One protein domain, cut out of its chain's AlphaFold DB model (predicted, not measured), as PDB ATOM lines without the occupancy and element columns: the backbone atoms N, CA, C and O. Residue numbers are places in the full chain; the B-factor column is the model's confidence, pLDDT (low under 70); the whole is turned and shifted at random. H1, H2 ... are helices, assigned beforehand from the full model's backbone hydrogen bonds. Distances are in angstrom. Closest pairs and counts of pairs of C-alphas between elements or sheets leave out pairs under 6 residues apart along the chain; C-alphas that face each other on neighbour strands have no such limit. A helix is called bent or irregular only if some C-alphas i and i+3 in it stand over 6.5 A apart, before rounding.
ATOM      1  N   VAL A 672     -19.116  58.077  34.386       54.91
ATOM      2  CA  VAL A 672     -19.470  57.406  35.645       54.91
ATOM      3  C   VAL A 672     -18.404  57.660  36.716       54.91
ATOM      4  O   VAL A 672     -18.748  58.068  37.822       54.91
ATOM      5  N   ALA A 673     -17.116  57.513  36.388       53.09
ATOM      6  CA  ALA A 673     -16.022  57.747  37.333       53.09
ATOM      7  C   ALA A 673     -15.963  59.211  37.817       53.09
ATOM      8  O   ALA A 673     -15.801  59.453  39.010       53.09
ATOM      9  N   ARG A 674     -16.203  60.181  36.920       58.56
ATOM     10  CA  ARG A 674     -16.356  61.609  37.281       58.56
ATOM     11  C   ARG A 674     -17.545  61.878  38.207       58.56
ATOM     12  O   ARG A 674     -17.475  62.760  39.055       58.56
ATOM     13  N   THR A 675     -18.629  61.120  38.062       59.31
ATOM     14  CA  THR A 675     -19.774  61.219  38.978       59.31
ATOM     15  C   THR A 675     -19.407  60.656  40.352       59.31
ATOM     16  O   THR A 675     -19.684  61.287  41.366       59.31
ATOM     17  N   ILE A 676     -18.734  59.503  40.404       55.22
ATOM     18  CA  ILE A 676     -18.309  58.855  41.654       55.22
ATOM     19  C   ILE A 676     -17.378  59.761  42.479       55.22
ATOM     20  O   ILE A 676     -17.571  59.867  43.689       55.22
ATOM     21  N   THR A 677     -16.424  60.463  41.855       55.41
ATOM     22  CA  THR A 677     -15.528  61.382  42.581       55.41
ATOM     23  C   THR A 677     -16.226  62.644  43.094       55.41
ATOM     24  O   THR A 677     -15.826  63.162  44.131       55.41
ATOM     25  N   PHE A 678     -17.299  63.115  42.447       53.56
ATOM     26  CA  PHE A 678     -18.084  64.252  42.946       53.56
ATOM     27  C   PHE A 678     -18.810  63.926  44.265       53.56
ATOM     28  O   PHE A 678     -18.748  64.699  45.218       53.56
ATOM     29  N   TRP A 679     -19.434  62.745  44.371       53.78
ATOM     30  CA  TRP A 679     -20.141  62.322  45.596       53.78
ATOM     31  C   TRP A 679     -19.215  62.095  46.804       53.78
ATOM     32  O   TRP A 679     -19.688  62.116  47.945       53.78
ATOM     33  N   ALA A 680     -17.911  61.916  46.571       51.56
ATOM     34  CA  ALA A 680     -16.916  61.660  47.608       51.56
ATOM     35  C   ALA A 680     -16.784  62.800  48.633       51.56
ATOM     36  O   ALA A 680     -16.467  62.529  49.788       51.56
ATOM     37  N   ARG A 681     -17.005  64.062  48.229       45.22
ATOM     38  CA  ARG A 681     -16.609  65.232  49.035       45.22
ATOM     39  C   ARG A 681     -17.588  65.563  50.170       45.22
ATOM     40  O   ARG A 681     -17.136  65.795  51.284       45.22
ATOM     41  N   ASP A 682     -18.897  65.487  49.916       44.53
ATOM     42  CA  ASP A 682     -19.933  65.984  50.848       44.53
ATOM     43  C   ASP A 682     -20.816  64.900  51.502       44.53
ATOM     44  O   ASP A 682     -21.652  65.215  52.350       44.53
ATOM     45  N   THR A 683     -20.689  63.616  51.128       51.09
ATOM     46  CA  THR A 683     -21.664  62.573  51.545       51.09
ATOM     47  C   THR A 683     -21.084  61.339  52.245       51.09
ATOM     48  O   THR A 683     -21.804  60.360  52.458       51.09
ATOM     49  N   MET A 684     -19.818  61.394  52.680       45.81
ATOM     50  CA  MET A 684     -19.051  60.253  53.228       45.81
ATOM     51  C   MET A 684     -19.742  59.450  54.350       45.81
ATOM     52  O   MET A 684     -19.410  58.287  54.560       45.81
ATOM     53  N   GLY A 685     -20.687  60.042  55.090       57.22
ATOM     54  CA  GLY A 685     -21.276  59.421  56.278       57.22
ATOM     55  C   GLY A 685     -22.140  58.178  56.020       57.22
ATOM     56  O   GLY A 685     -21.981  57.182  56.724       57.22
ATOM     57  N   ARG A 686     -23.118  58.231  55.097       81.69
ATOM     58  CA  ARG A 686     -24.152  57.174  54.956       81.69
ATOM     59  C   ARG A 686     -24.748  57.070  53.548       81.69
ATOM     60  O   ARG A 686     -25.723  57.746  53.233       81.69
ATOM     61  N   CYS A 687     -24.266  56.119  52.747       94.25
ATOM     62  CA  CYS A 687     -24.983  55.676  51.547       94.25
ATOM     63  C   CYS A 687     -26.233  54.857  51.954       94.25
ATOM     64  O   CYS A 687     -26.080  53.773  52.527       94.25
ATOM     65  N   PRO A 688     -27.474  55.305  51.671       94.44
ATOM     66  CA  PRO A 688     -28.686  54.618  52.138       94.44
ATOM     67  C   PRO A 688     -28.852  53.226  51.513       94.44
ATOM     68  O   PRO A 688     -29.406  52.323  52.141       94.44
ATOM     69  N   ALA A 689     -28.303  53.025  50.313       94.62
ATOM     70  CA  ALA A 689     -28.268  51.728  49.654       94.62
ATOM     71  C   ALA A 689     -27.483  50.689  50.476       94.62
ATOM     72  O   ALA A 689     -27.970  49.583  50.682       94.62
ATOM     73  N   VAL A 690     -26.329  51.056  51.048       95.19
ATOM     74  CA  VAL A 690     -25.506  50.173  51.902       95.19
ATOM     75  C   VAL A 690     -26.241  49.776  53.190       95.19
ATOM     76  O   VAL A 690     -26.107  48.642  53.657       95.19
ATOM     77  N   ALA A 691     -27.088  50.657  53.733       94.75
ATOM     78  CA  ALA A 691     -27.968  50.315  54.853       94.75
ATOM     79  C   ALA A 691     -29.056  49.301  54.442       94.75
ATOM     80  O   ALA A 691     -29.312  48.341  55.171       94.75
ATOM     81  N   GLN A 692     -29.647  49.457  53.252       95.12
ATOM     82  CA  GLN A 692     -30.607  48.497  52.694       95.12
ATOM     83  C   GLN A 692     -29.950  47.141  52.369       95.12
ATOM     84  O   GLN A 692     -30.537  46.093  52.646       95.12
ATOM     85  N   LEU A 693     -28.713  47.139  51.854       94.56
ATOM     86  CA  LEU A 693     -27.925  45.919  51.656       94.56
ATOM     87  C   LEU A 693     -27.633  45.230  52.989       94.56
ATOM     88  O   LEU A 693     -27.878  44.036  53.109       94.56
ATOM     89  N   SER A 694     -27.194  45.976  54.007       94.88
ATOM     90  CA  SER A 694     -26.958  45.448  55.358       94.88
ATOM     91  C   SER A 694     -28.198  44.763  55.943       94.88
ATOM     92  O   SER A 694     -28.089  43.695  56.543       94.88
ATOM     93  N   GLN A 695     -29.390  45.337  55.741       95.12
ATOM     94  CA  GLN A 695     -30.657  44.731  56.169       95.12
ATOM     95  C   GLN A 695     -30.992  43.456  55.378       95.12
ATOM     96  O   GLN A 695     -31.350  42.446  55.980       95.12
ATOM     97  N   SER A 696     -30.820  43.473  54.053       94.56
ATOM     98  CA  SER A 696     -31.007  42.293  53.192       94.56
ATOM     99  C   SER A 696     -30.047  41.156  53.567       94.56
ATOM    100  O   SER A 696     -30.462  40.012  53.726       94.56
ATOM    101  N   CYS A 697     -28.775  41.484  53.807       95.06
ATOM    102  CA  CYS A 697     -27.744  40.535  54.202       95.06
ATOM    103  C   CYS A 697     -28.007  39.912  55.572       95.06
ATOM    104  O   CYS A 697     -27.907  38.696  55.684       95.06
ATOM    105  N   ARG A 698     -28.447  40.679  56.581       95.12
ATOM    106  CA  ARG A 698     -28.916  40.118  57.868       95.12
ATOM    107  C   ARG A 698     -30.056  39.104  57.688       95.12
ATOM    108  O   ARG A 698     -30.115  38.124  58.418       95.12
ATOM    109  N   GLY A 699     -30.922  39.293  56.689       93.88
ATOM    110  CA  GLY A 699     -31.976  38.329  56.348       93.88
ATOM    111  C   GLY A 699     -31.486  37.024  55.702       93.88
ATOM    112  O   GLY A 699     -32.174  36.015  55.805       93.88
ATOM    113  N   VAL A 700     -30.315  37.025  55.051       93.00
ATOM    114  CA  VAL A 700     -29.716  35.838  54.396       93.00
ATOM    115  C   VAL A 700     -28.712  35.126  55.308       93.00
ATOM    116  O   VAL A 700     -28.630  33.903  55.314       93.00
ATOM    117  N   VAL A 701     -27.942  35.903  56.068       93.81
ATOM    118  CA  VAL A 701     -26.872  35.458  56.970       93.81
ATOM    119  C   VAL A 701     -27.414  35.027  58.338       93.81
ATOM    120  O   VAL A 701     -26.831  34.161  58.987       93.81
ATOM    121  N   GLY A 702     -28.525  35.618  58.784       93.12
ATOM    122  CA  GLY A 702     -29.030  35.472  60.146       93.12
ATOM    123  C   GLY A 702     -28.348  36.435  61.124       93.12
ATOM    124  O   GLY A 702     -28.015  37.570  60.777       93.12
ATOM    125  N   GLY A 703     -28.171  35.989  62.371       90.44
ATOM    126  CA  GLY A 703     -27.609  36.797  63.462       90.44
ATOM    127  C   GLY A 703     -26.090  37.011  63.408       90.44
ATOM    128  O   GLY A 703     -25.562  37.785  64.207       90.44
ATOM    129  N   ASP A 704     -25.389  36.342  62.491       85.88
ATOM    130  CA  ASP A 704     -23.927  36.302  62.400       85.88
ATOM    131  C   ASP A 704     -23.359  37.644  61.893       85.88
ATOM    132  O   ASP A 704     -23.003  37.801  60.723       85.88
ATOM    133  N   ASN A 705     -23.262  38.637  62.783       88.44
ATOM    134  CA  ASN A 705     -22.850  40.004  62.442       88.44
ATOM    135  C   ASN A 705     -21.523  40.081  61.659       88.44
ATOM    136  O   ASN A 705     -21.399  40.949  60.799       88.44
ATOM    137  N   GLY A 706     -20.571  39.167  61.889       90.94
ATOM    138  CA  GLY A 706     -19.289  39.115  61.168       90.94
ATOM    139  C   GLY A 706     -19.389  38.727  59.684       90.94
ATOM    140  O   GLY A 706     -18.554  39.142  58.888       90.94
ATOM    141  N   LEU A 707     -20.436  38.000  59.275       93.81
ATOM    142  CA  LEU A 707     -20.674  37.635  57.870       93.81
ATOM    143  C   LEU A 707     -21.456  38.718  57.095       93.81
ATOM    144  O   LEU A 707     -21.468  38.719  55.861       93.81
ATOM    145  N   VAL A 708     -22.095  39.668  57.793       95.25
ATOM    146  CA  VAL A 708     -22.882  40.746  57.164       95.25
ATOM    147  C   VAL A 708     -22.013  41.681  56.303       95.25
ATOM    148  O   VAL A 708     -22.415  41.914  55.159       95.25
ATOM    149  N   PRO A 709     -20.834  42.177  56.746       93.75
ATOM    150  CA  PRO A 709     -19.945  42.981  55.903       93.75
ATOM    151  C   PRO A 709     -19.547  42.274  54.606       93.75
ATOM    152  O   PRO A 709     -19.633  42.886  53.543       93.75
ATOM    153  N   ILE A 710     -19.196  40.982  54.668       93.50
ATOM    154  CA  ILE A 710     -18.791  40.195  53.489       93.50
ATOM    155  C   ILE A 710     -19.946  40.084  52.486       93.50
ATOM    156  O   ILE A 710     -19.759  40.287  51.289       93.50
ATOM    157  N   CYS A 711     -21.163  39.818  52.970       95.56
ATOM    158  CA  CYS A 711     -22.356  39.770  52.126       95.56
ATOM    159  C   CYS A 711     -22.644  41.125  51.449       95.56
ATOM    160  O   CYS A 711     -22.970  41.163  50.260       95.56
ATOM    161  N   VAL A 712     -22.482  42.241  52.172       95.19
ATOM    162  CA  VAL A 712     -22.675  43.597  51.627       95.19
ATOM    163  C   VAL A 712     -21.604  43.932  50.585       95.19
ATOM    164  O   VAL A 712     -21.942  44.441  49.518       95.19
ATOM    165  N   LEU A 713     -20.341  43.593  50.858       93.75
ATOM    166  CA  LEU A 713     -19.210  43.719  49.934       93.75
ATOM    167  C   LEU A 713     -19.422  42.915  48.651       93.75
ATOM    168  O   LEU A 713     -19.322  43.471  47.562       93.75
ATOM    169  N   TYR A 714     -19.777  41.637  48.767       94.25
ATOM    170  CA  TYR A 714     -20.049  40.772  47.621       94.25
ATOM    171  C   TYR A 714     -21.242  41.265  46.797       94.25
ATOM    172  O   TYR A 714     -21.180  41.276  45.567       94.25
ATOM    173  N   HIS A 715     -22.310  41.746  47.441       93.88
ATOM    174  CA  HIS A 715     -23.430  42.326  46.705       93.88
ATOM    175  C   HIS A 715     -23.053  43.646  46.017       93.88
ATOM    176  O   HIS A 715     -23.464  43.878  44.882       93.88
ATOM    177  N   ALA A 716     -22.227  44.487  46.647       94.44
ATOM    178  CA  ALA A 716     -21.696  45.691  46.015       94.44
ATOM    179  C   ALA A 716     -20.760  45.361  44.837       94.44
ATOM    180  O   ALA A 716     -20.907  45.959  43.773       94.44
ATOM    181  N   CYS A 717     -19.899  44.346  44.970       94.25
ATOM    182  CA  CYS A 717     -19.084  43.791  43.884       94.25
ATOM    183  C   CYS A 717     -19.968  43.339  42.717       94.25
ATOM    184  O   CYS A 717     -19.733  43.696  41.566       94.25
ATOM    185  N   HIS A 718     -21.060  42.631  43.015       92.81
ATOM    186  CA  HIS A 718     -21.987  42.158  41.998       92.81
ATOM    187  C   HIS A 718     -22.729  43.299  41.275       92.81
ATOM    188  O   HIS A 718     -22.935  43.228  40.060       92.81
ATOM    189  N   LEU A 719     -23.161  44.342  41.990       93.75
ATOM    190  CA  LEU A 719     -23.854  45.481  41.378       93.75
ATOM    191  C   LEU A 719     -22.897  46.403  40.606       93.75
ATOM    192  O   LEU A 719     -23.268  46.907  39.548       93.75
ATOM    193  N   CYS A 720     -21.691  46.641  41.128       95.12
ATOM    194  CA  CYS A 720     -20.785  47.683  40.639       95.12
ATOM    195  C   CYS A 720     -19.557  47.195  39.864       95.12
ATOM    196  O   CYS A 720     -19.011  47.990  39.102       95.12
ATOM    197  N   GLY A 721     -19.139  45.932  39.989       92.06
ATOM    198  CA  GLY A 721     -17.946  45.384  39.325       92.06
ATOM    199  C   GLY A 721     -17.835  45.739  37.832       92.06
ATOM    200  O   GLY A 721     -16.830  46.341  37.446       92.06
ATOM    201  N   PRO A 722     -18.890  45.527  37.014       90.25
ATOM    202  CA  PRO A 722     -18.893  45.894  35.593       90.25
ATOM    203  C   PRO A 722     -18.707  47.393  35.292       90.25
ATOM    204  O   PRO A 722     -18.310  47.744  34.185       90.25
ATOM    205  N   TYR A 723     -18.999  48.286  36.245       90.19
ATOM    206  CA  TYR A 723     -18.818  49.740  36.106       90.19
ATOM    207  C   TYR A 723     -17.492  50.236  36.687       90.19
ATOM    208  O   TYR A 723     -17.003  51.292  36.292       90.19
ATOM    209  N   VAL A 724     -16.921  49.472  37.620       87.81
ATOM    210  CA  VAL A 724     -15.594  49.690  38.210       87.81
ATOM    211  C   VAL A 724     -14.480  49.141  37.306       87.81
ATOM    212  O   VAL A 724     -13.328  49.536  37.454       87.81
ATOM    213  N   GLY A 725     -14.823  48.287  36.338       87.81
ATOM    214  CA  GLY A 725     -13.866  47.657  35.425       87.81
ATOM    215  C   GLY A 725     -13.225  46.390  35.991       87.81
ATOM    216  O   GLY A 725     -12.229  45.928  35.444       87.81
ATOM    217  N   LEU A 726     -13.794  45.819  37.061       84.19
ATOM    218  CA  LEU A 726     -13.416  44.479  37.505       84.19
ATOM    219  C   LEU A 726     -13.778  43.445  36.421       84.19
ATOM    220  O   LEU A 726     -14.756  43.647  35.689       84.19
ATOM    221  N   PRO A 727     -13.027  42.329  36.330       70.94
ATOM    222  CA  PRO A 727     -13.394  41.195  35.488       70.94
ATOM    223  C   PRO A 727     -14.751  40.596  35.899       70.94
ATOM    224  O   PRO A 727     -15.396  41.032  36.854       70.94
ATOM    225  N   GLU A 728     -15.219  39.608  35.131       77.25
ATOM    226  CA  GLU A 728     -16.570  39.056  35.260       77.25
ATOM    227  C   GLU A 728     -16.929  38.597  36.686       77.25
ATOM    228  O   GLU A 728     -16.076  38.335  37.533       77.25
ATOM    229  N   SER A 729     -18.233  38.452  36.951       74.69
ATOM    230  CA  SER A 729     -18.795  38.159  38.280       74.69
ATOM    231  C   SER A 729     -18.252  36.895  38.968       74.69
ATOM    232  O   SER A 729     -18.490  36.718  40.161       74.69
ATOM    233  N   SER A 730     -17.509  36.040  38.260       82.44
ATOM    234  CA  SER A 730     -16.671  34.978  38.825       82.44
ATOM    235  C   SER A 730     -15.640  35.502  39.835       82.44
ATOM    236  O   SER A 730     -15.505  34.901  40.895       82.44
ATOM    237  N   SER A 731     -14.989  36.641  39.574       88.19
ATOM    238  CA  SER A 731     -13.993  37.251  40.474       88.19
ATOM    239  C   SER A 731     -14.601  37.658  41.825       88.19
ATOM    240  O   SER A 731     -14.068  37.326  42.881       88.19
ATOM    241  N   CYS A 732     -15.796  38.261  41.818       89.56
ATOM    242  CA  CYS A 732     -16.543  38.526  43.051       89.56
ATOM    243  C   CYS A 732     -16.890  37.233  43.823       89.56
ATOM    244  O   CYS A 732     -17.013  37.258  45.048       89.56
ATOM    245  N   VAL A 733     -17.090  36.106  43.125       90.94
ATOM    246  CA  VAL A 733     -17.446  34.809  43.728       90.94
ATOM    247  C   VAL A 733     -16.228  34.109  44.332       90.94
ATOM    248  O   VAL A 733     -16.362  33.542  45.416       90.94
ATOM    249  N   SER A 734     -15.069  34.118  43.666       90.19
ATOM    250  CA  SER A 734     -13.833  33.552  44.224       90.19
ATOM    251  C   SER A 734     -13.389  34.335  45.458       90.19
ATOM    252  O   SER A 734     -13.138  33.727  46.496       90.19
ATOM    253  N   GLU A 735     -13.427  35.665  45.405       89.25
ATOM    254  CA  GLU A 735     -12.996  36.501  46.527       89.25
ATOM    255  C   GLU A 735     -13.943  36.408  47.739       89.25
ATOM    256  O   GLU A 735     -13.486  36.312  48.879       89.25
ATOM    257  N   LEU A 736     -15.264  36.283  47.521       90.50
ATOM    258  CA  LEU A 736     -16.201  35.908  48.594       90.50
ATOM    259  C   LEU A 736     -15.831  34.559  49.230       90.50
ATOM    260  O   LEU A 736     -15.956  34.404  50.446       90.50
ATOM    261  N   ARG A 737     -15.440  33.556  48.432       92.19
ATOM    262  CA  ARG A 737     -15.071  32.232  48.962       92.19
ATOM    263  C   ARG A 737     -13.777  32.300  49.766       92.19
ATOM    264  O   ARG A 737     -13.732  31.669  50.815       92.19
ATOM    265  N   ARG A 738     -12.783  33.073  49.313       94.06
ATOM    266  CA  ARG A 738     -11.501  33.283  50.001       94.06
ATOM    267  C   ARG A 738     -11.702  33.975  51.352       94.06
ATOM    268  O   ARG A 738     -11.501  33.350  52.391       94.06
ATOM    269  N   LEU A 739     -12.232  35.199  51.344       92.06
ATOM    270  CA  LEU A 739     -12.507  35.981  52.560       92.06
ATOM    271  C   LEU A 739     -13.500  35.270  53.494       92.06
ATOM    272  O   LEU A 739     -13.380  35.323  54.717       92.06
ATOM    273  N   GLY A 740     -14.487  34.573  52.923       93.06
ATOM    274  CA  GLY A 740     -15.430  33.759  53.680       93.06
ATOM    275  C   GLY A 740     -14.786  32.534  54.330       93.06
ATOM    276  O   GLY A 740     -15.151  32.196  55.450       93.06
ATOM    277  N   ALA A 741     -13.815  31.880  53.685       93.06
ATOM    278  CA  ALA A 741     -13.050  30.800  54.303       93.06
ATOM    279  C   ALA A 741     -12.173  31.328  55.447       93.06
ATOM    280  O   ALA A 741     -12.253  30.792  56.547       93.06
ATOM    281  N   GLU A 742     -11.425  32.411  55.218       94.00
ATOM    282  CA  GLU A 742     -10.545  33.058  56.207       94.00
ATOM    283  C   GLU A 742     -11.293  33.536  57.460       94.00
ATOM    284  O   GLU A 742     -10.798  33.403  58.577       94.00
ATOM    285  N   ILE A 743     -12.517  34.047  57.303       93.44
ATOM    286  CA  ILE A 743     -13.351  34.436  58.446       93.44
ATOM    287  C   ILE A 743     -13.963  33.201  59.126       93.44
ATOM    288  O   ILE A 743     -14.024  33.152  60.355       93.44
ATOM    289  N   CYS A 744     -14.361  32.170  58.374       95.62
ATOM    290  CA  CYS A 744     -14.955  30.968  58.960       95.62
ATOM    291  C   CYS A 744     -13.964  30.053  59.692       95.62
ATOM    292  O   CYS A 744     -14.376  29.455  60.684       95.62
ATOM    293  N   THR A 745     -12.691  29.963  59.287       95.12
ATOM    294  CA  THR A 745     -11.666  29.179  60.017       95.12
ATOM    295  C   THR A 745     -11.426  29.709  61.435       95.12
ATOM    296  O   THR A 745     -11.036  28.953  62.321       95.12
ATOM    297  N   SER A 746     -11.709  30.995  61.681       91.44
ATOM    298  CA  SER A 746     -11.659  31.605  63.018       91.44
ATOM    299  C   SER A 746     -12.904  31.339  63.883       91.44
ATOM    300  O   SER A 746     -12.898  31.632  65.082       91.44
ATOM    301  N   ALA A 747     -13.986  30.804  63.304       91.69
ATOM    302  CA  ALA A 747     -15.287  30.695  63.957       91.69
ATOM    303  C   ALA A 747     -15.493  29.330  64.652       91.69
ATOM    304  O   ALA A 747     -15.230  28.286  64.053       91.69
ATOM    305  N   PRO A 748     -16.088  29.284  65.864       90.12
ATOM    306  CA  PRO A 748     -16.341  28.029  66.592       90.12
ATOM    307  C   PRO A 748     -17.369  27.103  65.911       90.12
ATOM    308  O   PRO A 748     -17.531  25.953  66.313       90.12
ATOM    309  N   HIS A 749     -18.065  27.597  64.884       93.75
ATOM    310  CA  HIS A 749     -19.028  26.857  64.066       93.75
ATOM    311  C   HIS A 749     -18.652  26.936  62.578       93.75
ATOM    312  O   HIS A 749     -19.497  27.184  61.718       93.75
ATOM    313  N   GLU A 750     -17.365  26.738  62.274       94.12
ATOM    314  CA  GLU A 750     -16.804  26.758  60.918       94.12
ATOM    315  C   GLU A 750     -17.681  26.075  59.840       94.12
ATOM    316  O   GLU A 750     -17.937  26.731  58.828       94.12
ATOM    317  N   PRO A 751     -18.185  24.826  59.979       95.50
ATOM    318  CA  PRO A 751     -18.977  24.199  58.915       95.50
ATOM    319  C   PRO A 751     -20.303  24.927  58.640       95.50
ATOM    320  O   PRO A 751     -20.696  25.057  57.480       95.50
ATOM    321  N   GLU A 752     -20.964  25.465  59.670       94.88
ATOM    322  CA  GLU A 752     -22.182  26.271  59.510       94.88
ATOM    323  C   GLU A 752     -21.859  27.622  58.855       94.88
ATOM    324  O   GLU A 752     -22.541  28.048  57.923       94.88
ATOM    325  N   CYS A 753     -20.762  28.257  59.269       95.38
ATOM    326  CA  CYS A 753     -20.254  29.483  58.663       95.38
ATOM    327  C   CYS A 753     -19.923  29.276  57.170       95.38
ATOM    328  O   CYS A 753     -20.422  30.011  56.310       95.38
ATOM    329  N   ARG A 754     -19.175  28.216  56.823       94.81
ATOM    330  CA  ARG A 754     -18.850  27.859  55.430       94.81
ATOM    331  C   ARG A 754     -20.113  27.511  54.629       94.81
ATOM    332  O   ARG A 754     -20.179  27.827  53.439       94.81
ATOM    333  N   ALA A 755     -21.148  26.939  55.253       94.44
ATOM    334  CA  ALA A 755     -22.456  26.736  54.625       94.44
ATOM    335  C   ALA A 755     -23.201  28.061  54.359       94.44
ATOM    336  O   ALA A 755     -23.703  28.253  53.249       94.44
ATOM    337  N   LYS A 756     -23.211  29.008  55.312       94.12
ATOM    338  CA  LYS A 756     -23.793  30.355  55.147       94.12
ATOM    339  C   LYS A 756     -23.094  31.149  54.039       94.12
ATOM    340  O   LYS A 756     -23.771  31.703  53.175       94.12
ATOM    341  N   VAL A 757     -21.759  31.126  53.970       94.88
ATOM    342  CA  VAL A 757     -20.983  31.728  52.862       94.88
ATOM    343  C   VAL A 757     -21.366  31.101  51.513       94.88
ATOM    344  O   VAL A 757     -21.665  31.820  50.555       94.88
ATOM    345  N   LYS A 758     -21.448  29.764  51.427       93.62
ATOM    346  CA  LYS A 758     -21.897  29.058  50.208       93.62
ATOM    347  C   LYS A 758     -23.353  29.398  49.836       93.62
ATOM    348  O   LYS A 758     -23.665  29.472  48.645       93.62
ATOM    349  N   ALA A 759     -24.233  29.645  50.807       92.19
ATOM    350  CA  ALA A 759     -25.611  30.085  50.573       92.19
ATOM    351  C   ALA A 759     -25.682  31.529  50.040       92.19
ATOM    352  O   ALA A 759     -26.356  31.764  49.036       92.19
ATOM    353  N   VAL A 760     -24.932  32.468  50.634       92.31
ATOM    354  CA  VAL A 760     -24.783  33.854  50.144       92.31
ATOM    355  C   VAL A 760     -24.274  33.866  48.700       92.31
ATOM    356  O   VAL A 760     -24.869  34.529  47.847       92.31
ATOM    357  N   ALA A 761     -23.235  33.077  48.396       92.81
ATOM    358  CA  ALA A 761     -22.701  32.936  47.043       92.81
ATOM    359  C   ALA A 761     -23.802  32.521  46.048       92.81
ATOM    360  O   ALA A 761     -24.091  33.266  45.109       92.81
ATOM    361  N   ARG A 762     -24.481  31.390  46.309       91.31
ATOM    362  CA  ARG A 762     -25.572  30.842  45.477       91.31
ATOM    363  C   ARG A 762     -26.740  31.822  45.289       91.31
ATOM    364  O   ARG A 762     -27.276  31.936  44.183       91.31
ATOM    365  N   LEU A 763     -27.132  32.541  46.343       88.75
ATOM    366  CA  LEU A 763     -28.266  33.469  46.306       88.75
ATOM    367  C   LEU A 763     -28.025  34.631  45.337       88.75
ATOM    368  O   LEU A 763     -28.944  35.019  44.615       88.75
ATOM    369  N   TYR A 764     -26.800  35.154  45.256       87.38
ATOM    370  CA  TYR A 764     -26.489  36.205  44.285       87.38
ATOM    371  C   TYR A 764     -26.036  35.666  42.923       87.38
ATOM    372  O   TYR A 764     -26.411  36.263  41.921       87.38
ATOM    373  N   SER A 765     -25.388  34.496  42.833       88.00
ATOM    374  CA  SER A 765     -25.108  33.856  41.533       88.00
ATOM    375  C   SER A 765     -26.383  33.505  40.751       88.00
ATOM    376  O   SER A 765     -26.374  33.549  39.527       88.00
ATOM    377  N   SER A 766     -27.503  33.210  41.422       88.12
ATOM    378  CA  SER A 766     -28.803  33.055  40.741       88.12
ATOM    379  C   SER A 766     -29.388  34.402  40.283       88.12
ATOM    380  O   SER A 766     -29.827  34.524  39.134       88.12
ATOM    381  N   LYS A 767     -29.312  35.446  41.125       84.19
ATOM    382  CA  LYS A 767     -29.662  36.828  40.743       84.19
ATOM    383  C   LYS A 767     -28.768  37.414  39.647       84.19
ATOM    384  O   LYS A 767     -29.216  38.332  38.971       84.19
ATOM    385  N   ALA A 768     -27.568  36.881  39.413       72.62
ATOM    386  CA  ALA A 768     -26.625  37.374  38.405       72.62
ATOM    387  C   ALA A 768     -27.208  37.470  36.988       72.62
ATOM    388  O   ALA A 768     -26.832  38.344  36.210       72.62
ATOM    389  N   SER A 769     -28.158  36.585  36.680       69.69
ATOM    390  CA  SER A 769     -28.913  36.550  35.423       69.69
ATOM    391  C   SER A 769     -29.877  37.735  35.226       69.69
ATOM    392  O   SER A 769     -30.348  37.974  34.114       69.69
ATOM    393  N   SER A 770     -30.173  38.497  36.283       81.88
ATOM    394  CA  SER A 770     -31.049  39.669  36.265       81.88
ATOM    395  C   SER A 770     -30.300  40.901  35.751       81.88
ATOM    396  O   SER A 770     -29.828  41.746  36.511       81.88
ATOM    397  N   GLU A 771     -30.224  41.037  34.425       75.56
ATOM    398  CA  GLU A 771     -29.649  42.205  33.734       75.56
ATOM    399  C   GLU A 771     -30.187  43.546  34.276       75.56
ATOM    400  O   GLU A 771     -29.445  44.518  34.409       75.56
ATOM    401  N   ARG A 772     -31.465  43.567  34.685       76.62
ATOM    402  CA  ARG A 772     -32.163  44.723  35.272       76.62
ATOM    403  C   ARG A 772     -31.514  45.262  36.553       76.62
ATOM    404  O   ARG A 772     -31.679  46.447  36.841       76.62
ATOM    405  N   ASP A 773     -30.806  44.426  37.310       80.88
ATOM    406  CA  ASP A 773     -30.217  44.826  38.589       80.88
ATOM    407  C   ASP A 773     -28.855  45.524  38.420       80.88
ATOM    408  O   ASP A 773     -28.473  46.294  39.302       80.88
ATOM    409  N   ARG A 774     -28.158  45.362  37.279       78.62
ATOM    410  CA  ARG A 774     -26.856  46.018  37.012       78.62
ATOM    411  C   ARG A 774     -26.949  47.544  37.091       78.62
ATOM    412  O   ARG A 774     -26.184  48.169  37.821       78.62
ATOM    413  N   ASP A 775     -27.968  48.136  36.465       89.38
ATOM    414  CA  ASP A 775     -28.235  49.579  36.517       89.38
ATOM    415  C   ASP A 775     -28.277  50.180  37.942       89.38
ATOM    416  O   ASP A 775     -28.188  51.399  38.098       89.38
ATOM    417  N   THR A 776     -28.500  49.370  38.984       90.75
ATOM    418  CA  THR A 776     -28.618  49.847  40.370       90.75
ATOM    419  C   THR A 776     -27.366  50.601  40.815       90.75
ATOM    420  O   THR A 776     -27.498  51.619  41.490       90.75
ATOM    421  N   CYS A 777     -26.171  50.186  40.373       93.75
ATOM    422  CA  CYS A 777     -24.936  50.914  40.680       93.75
ATOM    423  C   CYS A 777     -24.912  52.314  40.037       93.75
ATOM    424  O   CYS A 777     -24.632  53.298  40.718       93.75
ATOM    425  N   LEU A 778     -25.299  52.435  38.758       93.38
ATOM    426  CA  LEU A 778     -25.422  53.736  38.077       93.38
ATOM    427  C   LEU A 778     -26.459  54.648  38.748       93.38
ATOM    428  O   LEU A 778     -26.264  55.857  38.840       93.38
ATOM    429  N   LYS A 779     -27.564  54.066  39.225       94.88
ATOM    430  CA  LYS A 779     -28.650  54.781  39.914       94.88
ATOM    431  C   LYS A 779     -28.277  55.188  41.348       94.88
ATOM    432  O   LYS A 779     -28.977  56.010  41.933       94.88
ATOM    433  N   GLN A 780     -27.213  54.621  41.923       95.00
ATOM    434  CA  GLN A 780     -26.780  54.847  43.304       95.00
ATOM    435  C   GLN A 780     -25.243  54.954  43.383       95.00
ATOM    436  O   GLN A 780     -24.592  54.059  43.924       95.00
ATOM    437  N   PRO A 781     -24.633  56.058  42.898       92.81
ATOM    438  CA  PRO A 781     -23.174  56.204  42.815       92.81
ATOM    439  C   PRO A 781     -22.455  56.089  44.168       92.81
ATOM    440  O   PRO A 781     -21.304  55.662  44.207       92.81
ATOM    441  N   CYS A 782     -23.133  56.370  45.291       95.19
ATOM    442  CA  CYS A 782     -22.572  56.148  46.627       95.19
ATOM    443  C   CYS A 782     -22.285  54.667  46.940       95.19
ATOM    444  O   CYS A 782     -21.474  54.384  47.815       95.19
ATOM    445  N   LEU A 783     -22.915  53.721  46.232       94.69
ATOM    446  CA  LEU A 783     -22.665  52.282  46.365       94.69
ATOM    447  C   LEU A 783     -21.404  51.872  45.585       94.69
ATOM    448  O   LEU A 783     -20.621  51.068  46.083       94.69
ATOM    449  N   GLY A 784     -21.152  52.503  44.432       93.25
ATOM    450  CA  GLY A 784     -19.876  52.403  43.715       93.25
ATOM    451  C   GLY A 784     -18.721  53.050  44.481       93.25
ATOM    452  O   GLY A 784     -17.648  52.463  44.572       93.25
ATOM    453  N   PHE A 785     -18.953  54.211  45.106       93.00
ATOM    454  CA  PHE A 785     -17.979  54.846  46.000       93.00
ATOM    455  C   PHE A 785     -17.696  53.990  47.242       93.00
ATOM    456  O   PHE A 785     -16.533  53.751  47.552       93.00
ATOM    457  N   PHE A 786     -18.733  53.470  47.914       93.75
ATOM    458  CA  PHE A 786     -18.574  52.534  49.034       93.75
ATOM    459  C   PHE A 786     -17.767  51.299  48.626       93.75
ATOM    460  O   PHE A 786     -16.868  50.902  49.353       93.75
ATOM    461  N   PHE A 787     -18.044  50.716  47.457       92.38
ATOM    462  CA  PHE A 787     -17.263  49.591  46.957       92.38
ATOM    463  C   PHE A 787     -15.790  49.977  46.753       92.38
ATOM    464  O   PHE A 787     -14.910  49.339  47.314       92.38
ATOM    465  N   LEU A 788     -15.512  51.078  46.049       91.12
ATOM    466  CA  LEU A 788     -14.151  51.569  45.791       91.12
ATOM    467  C   LEU A 788     -13.364  52.017  47.037       91.12
ATOM    468  O   LEU A 788     -12.151  52.173  46.944       91.12
ATOM    469  N   THR A 789     -14.030  52.255  48.172       90.69
ATOM    470  CA  THR A 789     -13.409  52.733  49.426       90.69
ATOM    471  C   THR A 789     -13.475  51.730  50.574       90.69
ATOM    472  O   THR A 789     -12.861  51.953  51.617       90.69
ATOM    473  N   ALA A 790     -14.187  50.614  50.414       87.00
ATOM    474  CA  ALA A 790     -14.191  49.552  51.404       87.00
ATOM    475  C   ALA A 790     -12.824  48.838  51.398       87.00
ATOM    476  O   ALA A 790     -12.387  48.384  50.340       87.00
ATOM    477  N   PRO A 791     -12.153  48.667  52.555       73.69
ATOM    478  CA  PRO A 791     -10.773  48.173  52.598       73.69
ATOM    479  C   PRO A 791     -10.603  46.754  52.033       73.69
ATOM    480  O   PRO A 791      -9.540  46.426  51.526       73.69
ATOM    481  N   ALA A 792     -11.659  45.932  52.023       61.19
ATOM    482  CA  ALA A 792     -11.638  44.613  51.386       61.19
ATOM    483  C   ALA A 792     -11.503  44.659  49.845       61.19
ATOM    484  O   ALA A 792     -11.113  43.670  49.242       61.19
ATOM    485  N   VAL A 793     -11.803  45.789  49.194       57.50
ATOM    486  CA  VAL A 793     -11.685  45.950  47.729       57.50
ATOM    487  C   VAL A 793     -10.273  46.372  47.317       57.50
ATOM    488  O   VAL A 793      -9.869  46.121  46.182       57.50
ATOM    489  N   ALA A 794      -9.470  46.893  48.252       50.12
ATOM    490  CA  ALA A 794      -8.035  47.096  48.048       50.12
ATOM    491  C   ALA A 794      -7.246  45.775  47.893       50.12
ATOM    492  O   ALA A 794      -6.100  45.822  47.478       50.12
TER     493      ALA A 794
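This is residues 672 to 794 of the 797 residues of the protein "uncharacterized protein LOC117649619" of Thrips palmi (UniProt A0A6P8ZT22). A kinked helix, H3, runs through the middle; H4 and H5 fold back beside it to make an up-and-down bundle of three, and H2 crosses H3 on another side. H6 and H7 pack on the later part of H3, and H1 sits at that end of the domain, on H7. The printed part has 123 residues with eight named helices, H1 to H8 in order, and no named strand; the class is all helix. It is compact, with a radius of gyration of the C-alphas of 14.3 A and spans of 44 by 30 by 25 A.

Begin at H1, residues 672 to 679, which touches H7, residues 781 to 789, about perpendicular at 88 degrees; their closest C-alphas, those of Ile 676 and Pro 781, are 5.7 A apart. Next, H2, residues 688 to 701, touches residues 707 to 715 alone of H3, residues 707 to 724, at a steep tilt of 52 degrees, opposite ways, with Cys 697 and Val 708 the closest C-alphas at 5.7 A. H3 is the hub, touching five helices. It forms a helical hairpin with H4, residues 730 to 745, at a shallow tilt of 18 degrees, where the closest C-alphas, of Cys 717 and Cys 732, are 5.9 A apart. H4 forms a second hairpin with H5, residues 750 to 767, at a shallow tilt of 17 degrees; look at the C-alphas of Cys 744 and Glu 750, the closest at 5.0 A. H6, residues 771 to 779, touches residues 718 to 723 alone of H3, about perpendicular at 90 degrees, with Cys 720 and Cys 777 the closest C-alphas at 5.3 A. H8, residues 791 to 794, is close to H3 but not clearly touching, the closest C-alphas being Leu 713 and Ala 792 at 7.8 A. In H1, H2, H4 and H7 every O i to N i+4 pair is within hydrogen-bond range; H3 has 12 of 14, H5 13 of 14, H6 1 of 5 beside 5 of 6 O i to N i+3 pairs, and H8 is too short for such a pair.

Find C-alpha 672 at (-19.470, 57.406, 35.645), where H1 begins. H2 is 19.8 A long, H4 22.5 A and H5 26.0 A. H3, 23.6 A long, starts at C-alpha 707 at (-20.674, 37.635, 57.870); it has a kink of 44 degrees near residue 718 and is irregular, with C-alphas 719 and 722 7.6 A apart. H8 ends at C-alpha 794 at (-8.035, 47.096, 48.048).

The two C-alphas farthest apart, of Arg 674 and Pro 748, are 44.6 A apart. The printed part has no cut and no long link. Its mean pLDDT is 85.4; look for values under 70 at residues 672 to 685, 769 and 792 to 794.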